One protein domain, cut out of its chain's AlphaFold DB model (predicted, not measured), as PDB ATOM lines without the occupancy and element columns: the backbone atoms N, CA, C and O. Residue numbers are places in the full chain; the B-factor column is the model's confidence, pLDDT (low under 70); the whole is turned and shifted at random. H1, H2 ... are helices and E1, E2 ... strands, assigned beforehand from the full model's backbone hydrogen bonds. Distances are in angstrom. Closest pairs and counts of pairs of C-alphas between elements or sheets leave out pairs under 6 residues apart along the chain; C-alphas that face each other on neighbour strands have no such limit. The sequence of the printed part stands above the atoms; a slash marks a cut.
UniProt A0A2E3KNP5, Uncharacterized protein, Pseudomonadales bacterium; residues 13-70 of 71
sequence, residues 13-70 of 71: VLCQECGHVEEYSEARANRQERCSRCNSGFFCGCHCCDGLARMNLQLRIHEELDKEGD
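This is residues 13 to 70 of the 71 residues of an uncharacterized protein of Pseudomonadales bacterium (UniProt A0A2E3KNP5). A small compact head of a short strand hairpin, a single short helix and a long loop sits at one end of a long helix, H2. The first part of H2, residues 47 to 57, packs on the hairpin E1 and E2, while its later part sticks out as a free arm from residue 58 to 70, of which 58 to 68 belong to H2. The loop of residues 30 to 46 folds back from H1 to H2, and in it residues 43 to 44 pair antiparallel with residues 14 to 15 of E1. The printed part has 58 residues with two named strands and two named helices in the order E1, E2, H1, H2; the sheet E1 - E2 is antiparallel and the class is mostly helix. The whole is only just loose, close to compact, with a radius of gyration of the C-alphas of 12.5 A, and it is elongated, spanning 41 by 23 by 16 A.

E1 is residues 13 to 15, beginning at C-alpha 13 at (19.216, 136.392, -32.142). E2 is residues 21 to 23. H1 is residues 26 to 29, 5.1 A from first to last C-alpha. H2 is residues 47 to 68, 32.2 A long, from C-alpha 47 at (11.933, 136.999, -26.432) to C-alpha 68 at (21.013, 112.533, -45.357).

E1 and E2 form a hairpin of antiparallel strands, with 150 degrees between their directions. The C-alphas of Leu 14 and Val 21 face each other at 4.8 A. N 13 and O 22 are within hydrogen-bond range at 2.8 A, and so are N 22 and O 13 at 3.1 A. The closest C-alphas of E1 and H2 are those of Leu 14 and Ala 53, 5.4 A apart. The closest of E2 and H2 are those of Val 21 and Ala 53, 5.7 A apart. Between E1 and H1 the closest C-alphas are those of Val 13 and Ala 29, at 6.5 A. H1 and H2 are apart. In H2 every O i to N i+4 pair is within hydrogen-bond range; H1, with four residues, is too short for such a pair, and its one O i to N i+3 pair is within range.

The two C-alphas farthest apart are those of Asn 30 and Asp 70, at 41.7 A. Without the stretch that stands free, the body of 45 residues spans 22 by 19 by 13 A. The links from E1 to E2 and from E2 to H1 are tight, and the link from H1 to H2, 17 residues, is long. The printed part has no cut. The mean pLDDT of the printed part is 87.5, and residues 67 to 70 are under 70.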
ATOM      1  N   VAL A  13      19.653 135.164 -31.492       93.69
ATOM      2  CA  VAL A  13      19.216 136.392 -32.142       93.69
ATOM      3  C   VAL A  13      18.808 136.118 -33.586       93.69
ATOM      4  O   VAL A  13      19.382 135.268 -34.264       93.69
ATOM      5  N   LEU A  14      17.828 136.876 -34.076       94.81
ATOM      6  CA  LEU A  14      17.285 136.741 -35.430       94.81
ATOM      7  C   LEU A  14      17.514 138.018 -36.241       94.81
ATOM      8  O   LEU A  14      17.145 139.108 -35.804       94.81
ATOM      9  N   CYS A  15      18.060 137.896 -37.448       95.38
ATOM     10  CA  CYS A  15      18.048 138.972 -38.433       95.38
ATOM     11  C   CYS A  15      16.657 139.072 -39.069       95.38
ATOM     12  O   CYS A  15      16.220 138.152 -39.761       95.38
ATOM     13  N   GLN A  16      15.979 140.203 -38.873       89.75
ATOM     14  CA  GLN A  16      14.610 140.407 -39.367       89.75
ATOM     15  C   GLN A  16      14.527 140.578 -40.893       89.75
ATOM     16  O   GLN A  16      13.453 140.408 -41.458       89.75
ATOM     17  N   GLU A  17      15.652 140.857 -41.557       93.44
ATOM     18  CA  GLU A  17      15.701 141.052 -43.012       93.44
ATOM     19  C   GLU A  17      15.833 139.734 -43.783       93.44
ATOM     20  O   GLU A  17      15.261 139.571 -44.854       93.44
ATOM     21  N   CYS A  18      16.625 138.788 -43.268       92.94
ATOM     22  CA  CYS A  18      16.968 137.563 -44.001       92.94
ATOM     23  C   CYS A  18      16.695 136.267 -43.231       92.94
ATOM     24  O   CYS A  18      17.040 135.187 -43.710       92.94
ATOM     25  N   GLY A  19      16.138 136.357 -42.020       91.56
ATOM     26  CA  GLY A  19      15.845 135.201 -41.170       91.56
ATOM     27  C   GLY A  19      17.088 134.448 -40.684       91.56
ATOM     28  O   GLY A  19      16.981 133.313 -40.222       91.56
ATOM     29  N   HIS A  20      18.285 135.029 -40.822       93.75
ATOM     30  CA  HIS A  20      19.515 134.418 -40.319       93.75
ATOM     31  C   HIS A  20      19.540 134.424 -38.795       93.75
ATOM     32  O   HIS A  20      19.152 135.413 -38.173       93.75
ATOM     33  N   VAL A  21      20.010 133.325 -38.217       93.38
ATOM     34  CA  VAL A  21      20.033 133.093 -36.774       93.38
ATOM     35  C   VAL A  21      21.477 132.966 -36.317       93.38
ATOM     36  O   VAL A  21      22.268 132.300 -36.983       93.38
ATOM     37  N   GLU A  22      21.801 133.587 -35.187       92.38
ATOM     38  CA  GLU A  22      23.084 133.432 -34.499       92.38
ATOM     39  C   GLU A  22      22.883 133.308 -32.992       92.38
ATOM     40  O   GLU A  22      21.819 133.634 -32.466       92.38
ATOM     41  N   GLU A  23      23.918 132.846 -32.296       91.88
ATOM     42  CA  GLU A  23      23.949 132.824 -30.836       91.88
ATOM     43  C   GLU A  23      23.765 134.228 -30.258       91.88
ATOM     44  O   GLU A  23      24.262 135.230 -30.797       91.88
ATOM     45  N   TYR A  24      23.049 134.297 -29.139       91.81
ATOM     46  CA  TYR A  24      22.839 135.540 -28.426       91.81
ATOM     47  C   TYR A  24      24.175 136.127 -27.963       91.81
ATOM     48  O   TYR A  24      24.963 135.491 -27.269       91.81
ATOM     49  N   SER A  25      24.387 137.394 -28.294       91.62
ATOM     50  CA  SER A  25      25.365 138.247 -27.631       91.62
ATOM     51  C   SER A  25      24.711 139.592 -27.344       91.62
ATOM     52  O   SER A  25      23.813 140.026 -28.075       91.62
ATOM     53  N   GLU A  26      25.166 140.281 -26.299       91.25
ATOM     54  CA  GLU A  26      24.651 141.617 -25.981       91.25
ATOM     55  C   GLU A  26      24.883 142.599 -27.137       91.25
ATOM     56  O   GLU A  26      24.010 143.411 -27.438       91.25
ATOM     57  N   ALA A  27      26.021 142.497 -27.832       91.56
ATOM     58  CA  ALA A  27      26.328 143.334 -28.988       91.56
ATOM     59  C   ALA A  27      25.300 143.135 -30.116       91.56
ATOM     60  O   ALA A  27      24.756 144.107 -30.649       91.56
ATOM     61  N   ARG A  28      24.948 141.883 -30.437       92.56
ATOM     62  CA  ARG A  28      23.932 141.572 -31.456       92.56
ATOM     63  C   ARG A  28      22.539 142.003 -31.021       92.56
ATOM     64  O   ARG A  28      21.839 142.657 -31.789       92.56
ATOM     65  N   ALA A  29      22.144 141.684 -29.790       90.25
ATOM     66  CA  ALA A  29      20.825 142.024 -29.260       90.25
ATOM     67  C   ALA A  29      20.589 143.543 -29.192       90.25
ATOM     68  O   ALA A  29      19.473 144.002 -29.444       90.25
ATOM     69  N   ASN A  30      21.645 144.318 -28.929       90.12
ATOM     70  CA  ASN A  30      21.620 145.781 -28.892       90.12
ATOM     71  C   ASN A  30      21.913 146.440 -30.253       90.12
ATOM     72  O   ASN A  30      22.180 147.641 -30.300       90.12
ATOM     73  N   ARG A  31      21.849 145.688 -31.365       89.69
ATOM     74  CA  ARG A  31      22.055 146.186 -32.742       89.69
ATOM     75  C   ARG A  31      23.420 146.850 -32.976       89.69
ATOM     76  O   ARG A  31      23.542 147.737 -33.816       89.69
ATOM     77  N   GLN A  32      24.446 146.421 -32.249       92.12
ATOM     78  CA  GLN A  32      25.823 146.890 -32.429       92.12
ATOM     79  C   GLN A  32      26.555 146.097 -33.523       92.12
ATOM     80  O   GLN A  32      27.521 146.588 -34.100       92.12
ATOM     81  N   GLU A  33      26.056 144.904 -33.857       92.44
ATOM     82  CA  GLU A  33      26.556 144.061 -34.944       92.44
ATOM     83  C   GLU A  33      25.527 143.928 -36.072       92.44
ATOM     84  O   GLU A  33      24.322 143.770 -35.839       92.44
ATOM     85  N   ARG A  34      26.018 143.973 -37.315       93.44
ATOM     86  CA  ARG A  34      25.223 143.687 -38.516       93.44
ATOM     87  C   ARG A  34      25.157 142.188 -38.768       93.44
ATOM     88  O   ARG A  34      26.052 141.438 -38.397       93.44
ATOM     89  N   CYS A  35      24.099 141.767 -39.451       94.44
ATOM     90  CA  CYS A  35      23.936 140.385 -39.869       94.44
ATOM     91  C   CYS A  35      25.098 139.941 -40.765       94.44
ATOM     92  O   CYS A  35      25.262 140.474 -41.862       94.44
ATOM     93  N   SER A  36      25.839 138.919 -40.337       92.94
ATOM     94  CA  SER A  36      26.960 138.334 -41.088       92.94
ATOM     95  C   SER A  36      26.559 137.813 -42.474       92.94
ATOM     96  O   SER A  36      27.368 137.812 -43.398       92.94
ATOM     97  N   ARG A  37      25.295 137.395 -42.639       93.56
ATOM     98  CA  ARG A  37      24.789 136.784 -43.873       93.56
ATOM     99  C   ARG A  37      24.370 137.796 -44.936       93.56
ATOM    100  O   ARG A  37      24.708 137.616 -46.098       93.56
ATOM    101  N   CYS A  38      23.580 138.810 -44.574       94.81
ATOM    102  CA  CYS A  38      23.059 139.780 -45.550       94.81
ATOM    103  C   CYS A  38      23.738 141.149 -45.484       94.81
ATOM    104  O   CYS A  38      23.570 141.942 -46.401       94.81
ATOM    105  N   ASN A  39      24.458 141.456 -44.403       92.38
ATOM    106  CA  ASN A  39      25.102 142.740 -44.110       92.38
ATOM    107  C   ASN A  39      24.171 143.980 -44.077       92.38
ATOM    108  O   ASN A  39      24.577 145.070 -43.672       92.38
ATOM    109  N   SER A  40      22.902 143.835 -44.458       89.62
ATOM    110  CA  SER A  40      21.907 144.909 -44.490       89.62
ATOM    111  C   SER A  40      21.147 145.050 -43.172       89.62
ATOM    112  O   SER A  40      20.908 146.177 -42.737       89.62
ATOM    113  N   GLY A  41      20.803 143.927 -42.532       90.38
ATOM    114  CA  GLY A  41      19.977 143.882 -41.324       90.38
ATOM    115  C   GLY A  41      20.759 143.879 -40.012       90.38
ATOM    116  O   GLY A  41      21.951 143.568 -39.976       90.38
ATOM    117  N   PHE A  42      20.051 144.178 -38.923       93.69
ATOM    118  CA  PHE A  42      20.522 143.995 -37.550       93.69
ATOM    119  C   PHE A  42      19.835 142.800 -36.900       93.69
ATOM    120  O   PHE A  42      18.738 142.390 -37.288       93.69
ATOM    121  N   PHE A  43      20.485 142.268 -35.876       94.38
ATOM    122  CA  PHE A  43      19.939 141.205 -35.058       94.38
ATOM    123  C   PHE A  43      18.918 141.735 -34.039       94.38
ATOM    124  O   PHE A  43      19.044 142.832 -33.495       94.38
ATOM    125  N   CYS A  44      17.885 140.935 -33.789       91.81
ATOM    126  CA  CYS A  44      16.885 141.134 -32.750       91.81
ATOM    127  C   CYS A  44      17.028 140.024 -31.705       91.81
ATOM    128  O   CYS A  44      16.901 138.849 -32.042       91.81
ATOM    129  N   GLY A  45      17.270 140.399 -30.446       88.81
ATOM    130  CA  GLY A  45      17.409 139.470 -29.315       88.81
ATOM    131  C   GLY A  45      16.251 139.517 -28.314       88.81
ATOM    132  O   GLY A  45      16.442 139.165 -27.155       88.81
ATOM    133  N   CYS A  46      15.070 140.019 -28.701       90.62
ATOM    134  CA  CYS A  46      13.907 139.998 -27.810       90.62
ATOM    135  C   CYS A  46      13.324 138.580 -27.698       90.62
ATOM    136  O   CYS A  46      13.546 137.745 -28.572       90.62
ATOM    137  N   HIS A  47      12.509 138.327 -26.671       87.69
ATOM    138  CA  HIS A  47      11.933 136.999 -26.432       87.69
ATOM    139  C   HIS A  47      11.145 136.439 -27.635       87.69
ATOM    140  O   HIS A  47      11.257 135.259 -27.956       87.69
ATOM    141  N   CYS A  48      10.413 137.289 -28.365       88.44
ATOM    142  CA  CYS A  48       9.709 136.866 -29.580       88.44
ATOM    143  C   CYS A  48      10.676 136.456 -30.704       88.44
ATOM    144  O   CYS A  48      10.423 135.486 -31.418       88.44
ATOM    145  N   CYS A  49      11.783 137.187 -30.861       90.69
ATOM    146  CA  CYS A  49      12.814 136.888 -31.852       90.69
ATOM    147  C   CYS A  49      13.605 135.622 -31.488       90.69
ATOM    148  O   CYS A  49      13.948 134.872 -32.395       90.69
ATOM    149  N   ASP A  50      13.828 135.343 -30.197       89.75
ATOM    150  CA  ASP A  50      14.433 134.085 -29.725       89.75
ATOM    151  C   ASP A  50      13.552 132.873 -30.081       89.75
ATOM    152  O   ASP A  50      14.034 131.890 -30.640       89.75
ATOM    153  N   GLY A  51      12.236 132.962 -29.855       89.81
ATOM    154  CA  GLY A  51      11.297 131.900 -30.241       89.81
ATOM    155  C   GLY A  51      11.314 131.603 -31.747       89.81
ATOM    156  O   GLY A  51      11.415 130.445 -32.156       89.81
ATOM    157  N   LEU A  52      11.286 132.648 -32.580       91.94
ATOM    158  CA  LEU A  52      11.393 132.516 -34.039       91.94
ATOM    159  C   LEU A  52      12.759 131.969 -34.478       91.94
ATOM    160  O   LEU A  52      12.833 131.154 -35.398       91.94
ATOM    161  N   ALA A  53      13.840 132.395 -33.824       90.69
ATOM    162  CA  ALA A  53      15.186 131.906 -34.097       90.69
ATOM    163  C   ALA A  53      15.304 130.396 -33.849       90.69
ATOM    164  O   ALA A  53      15.801 129.670 -34.710       90.69
ATOM    165  N   ARG A  54      14.776 129.908 -32.720       90.50
ATOM    166  CA  ARG A  54      14.735 128.474 -32.393       90.50
ATOM    167  C   ARG A  54      13.930 127.670 -33.411       90.50
ATOM    168  O   ARG A  54      14.387 126.616 -33.841       90.50
ATOM    169  N   MET A  55      12.772 128.179 -33.837       88.38
ATOM    170  CA  MET A  55      11.959 127.522 -34.866       88.38
ATOM    171  C   MET A  55      12.718 127.415 -36.198       88.38
ATOM    172  O   MET A  55      12.747 126.348 -36.806       88.38
ATOM    173  N   ASN A  56      13.389 128.489 -36.625       86.00
ATOM    174  CA  ASN A  56      14.205 128.479 -37.841       86.00
ATOM    175  C   ASN A  56      15.372 127.484 -37.762       86.00
ATOM    176  O   ASN A  56      15.686 126.841 -38.761       86.00
ATOM    177  N   LEU A  57      16.011 127.345 -36.598       85.81
ATOM    178  CA  LEU A  57      17.061 126.343 -36.389       85.81
ATOM    179  C   LEU A  57      16.512 124.919 -36.513       85.81
ATOM    180  O   LEU A  57      17.099 124.108 -37.220       85.81
ATOM    181  N   GLN A  58      15.367 124.630 -35.889       86.56
ATOM    182  CA  GLN A  58      14.736 123.309 -35.971       86.56
ATOM    183  C   GLN A  58      14.362 122.924 -37.406       86.56
ATOM    184  O   GLN A  58      14.582 121.784 -37.803       86.56
ATOM    185  N   LEU A  59      13.845 123.872 -38.195       85.12
ATOM    186  CA  LEU A  59      13.518 123.634 -39.603       85.12
ATOM    187  C   LEU A  59      14.763 123.296 -40.430       85.12
ATOM    188  O   LEU A  59      14.732 122.343 -41.199       85.12
ATOM    189  N   ARG A  60      15.872 124.020 -40.235       81.69
ATOM    190  CA  ARG A  60      17.129 123.725 -40.944       81.69
ATOM    191  C   ARG A  60      17.684 122.350 -40.596       81.69
ATOM    192  O   ARG A  60      18.074 121.625 -41.499       81.69
ATOM    193  N   ILE A  61      17.666 121.986 -39.313       80.62
ATOM    194  CA  ILE A  61      18.106 120.659 -38.866       80.62
ATOM    195  C   ILE A  61      17.250 119.571 -39.524       80.62
ATOM    196  O   ILE A  61      17.782 118.570 -39.987       80.62
ATOM    197  N   HIS A  62      15.930 119.769 -39.605       77.81
ATOM    198  CA  HIS A  62      15.046 118.814 -40.273       77.81
ATOM    199  C   HIS A  62      15.356 118.687 -41.772       77.81
ATOM    200  O   HIS A  62      15.484 117.573 -42.265       77.81
ATOM    201  N   GLU A  63      15.566 119.808 -42.472       80.56
ATOM    202  CA  GLU A  63      15.960 119.815 -43.889       80.56
ATOM    203  C   GLU A  63      17.326 119.158 -44.149       80.56
ATOM    204  O   GLU A  63      17.558 118.637 -45.239       80.56
ATOM    205  N   GLU A  64      18.261 119.235 -43.200       76.12
ATOM    206  CA  GLU A  64      19.565 118.568 -43.286       76.12
ATOM    207  C   GLU A  64      19.423 117.055 -43.089       76.12
ATOM    208  O   GLU A  64      19.932 116.293 -43.908       76.12
ATOM    209  N   LEU A  65      18.648 116.626 -42.089       74.50
ATOM    210  CA  LEU A  65      18.367 115.209 -41.831       74.50
ATOM    211  C   LEU A  65      17.621 114.539 -42.993       74.50
ATOM    212  O   LEU A  65      17.947 113.413 -43.365       74.50
ATOM    213  N   ASP A  66      16.662 115.235 -43.606       73.31
ATOM    214  CA  ASP A  66      15.928 114.718 -44.766       73.31
ATOM    215  C   ASP A  66      16.844 114.521 -45.987       73.31
ATOM    216  O   ASP A  66      16.617 113.621 -46.792       73.31
ATOM    217  N   LYS A  67      17.914 115.317 -46.126       68.44
ATOM    218  CA  LYS A  67      18.902 115.161 -47.212       68.44
ATOM    219  C   LYS A  67      19.886 114.019 -46.974       68.44
ATOM    220  O   LYS A  67      20.442 113.498 -47.938       68.44
ATOM    221  N   GLU A  68      20.129 113.649 -45.720       61.28
ATOM    222  CA  GLU A  68      21.013 112.533 -45.357       61.28
ATOM    223  C   GLU A  68      20.300 111.171 -45.421       61.28
ATOM    224  O   GLU A  68      20.963 110.147 -45.564       61.28
ATOM    225  N   GLY A  69      18.964 111.142 -45.371       58.72
ATOM    226  CA  GLY A  69      18.155 109.919 -45.463       58.72
ATOM    227  C   GLY A  69      17.955 109.343 -46.874       58.72
ATOM    228  O   GLY A  69      17.360 108.274 -46.999       58.72
ATOM    229  N   ASP A  70      18.440 110.025 -47.916       54.09
ATOM    230  CA  ASP A  70      18.296 109.645 -49.336       54.09
ATOM    231  C   ASP A  70      19.628 109.138 -49.954       54.09
ATOM    232  O   ASP A  70      19.869 109.288 -51.154       54.09
TER     233      ASP A  70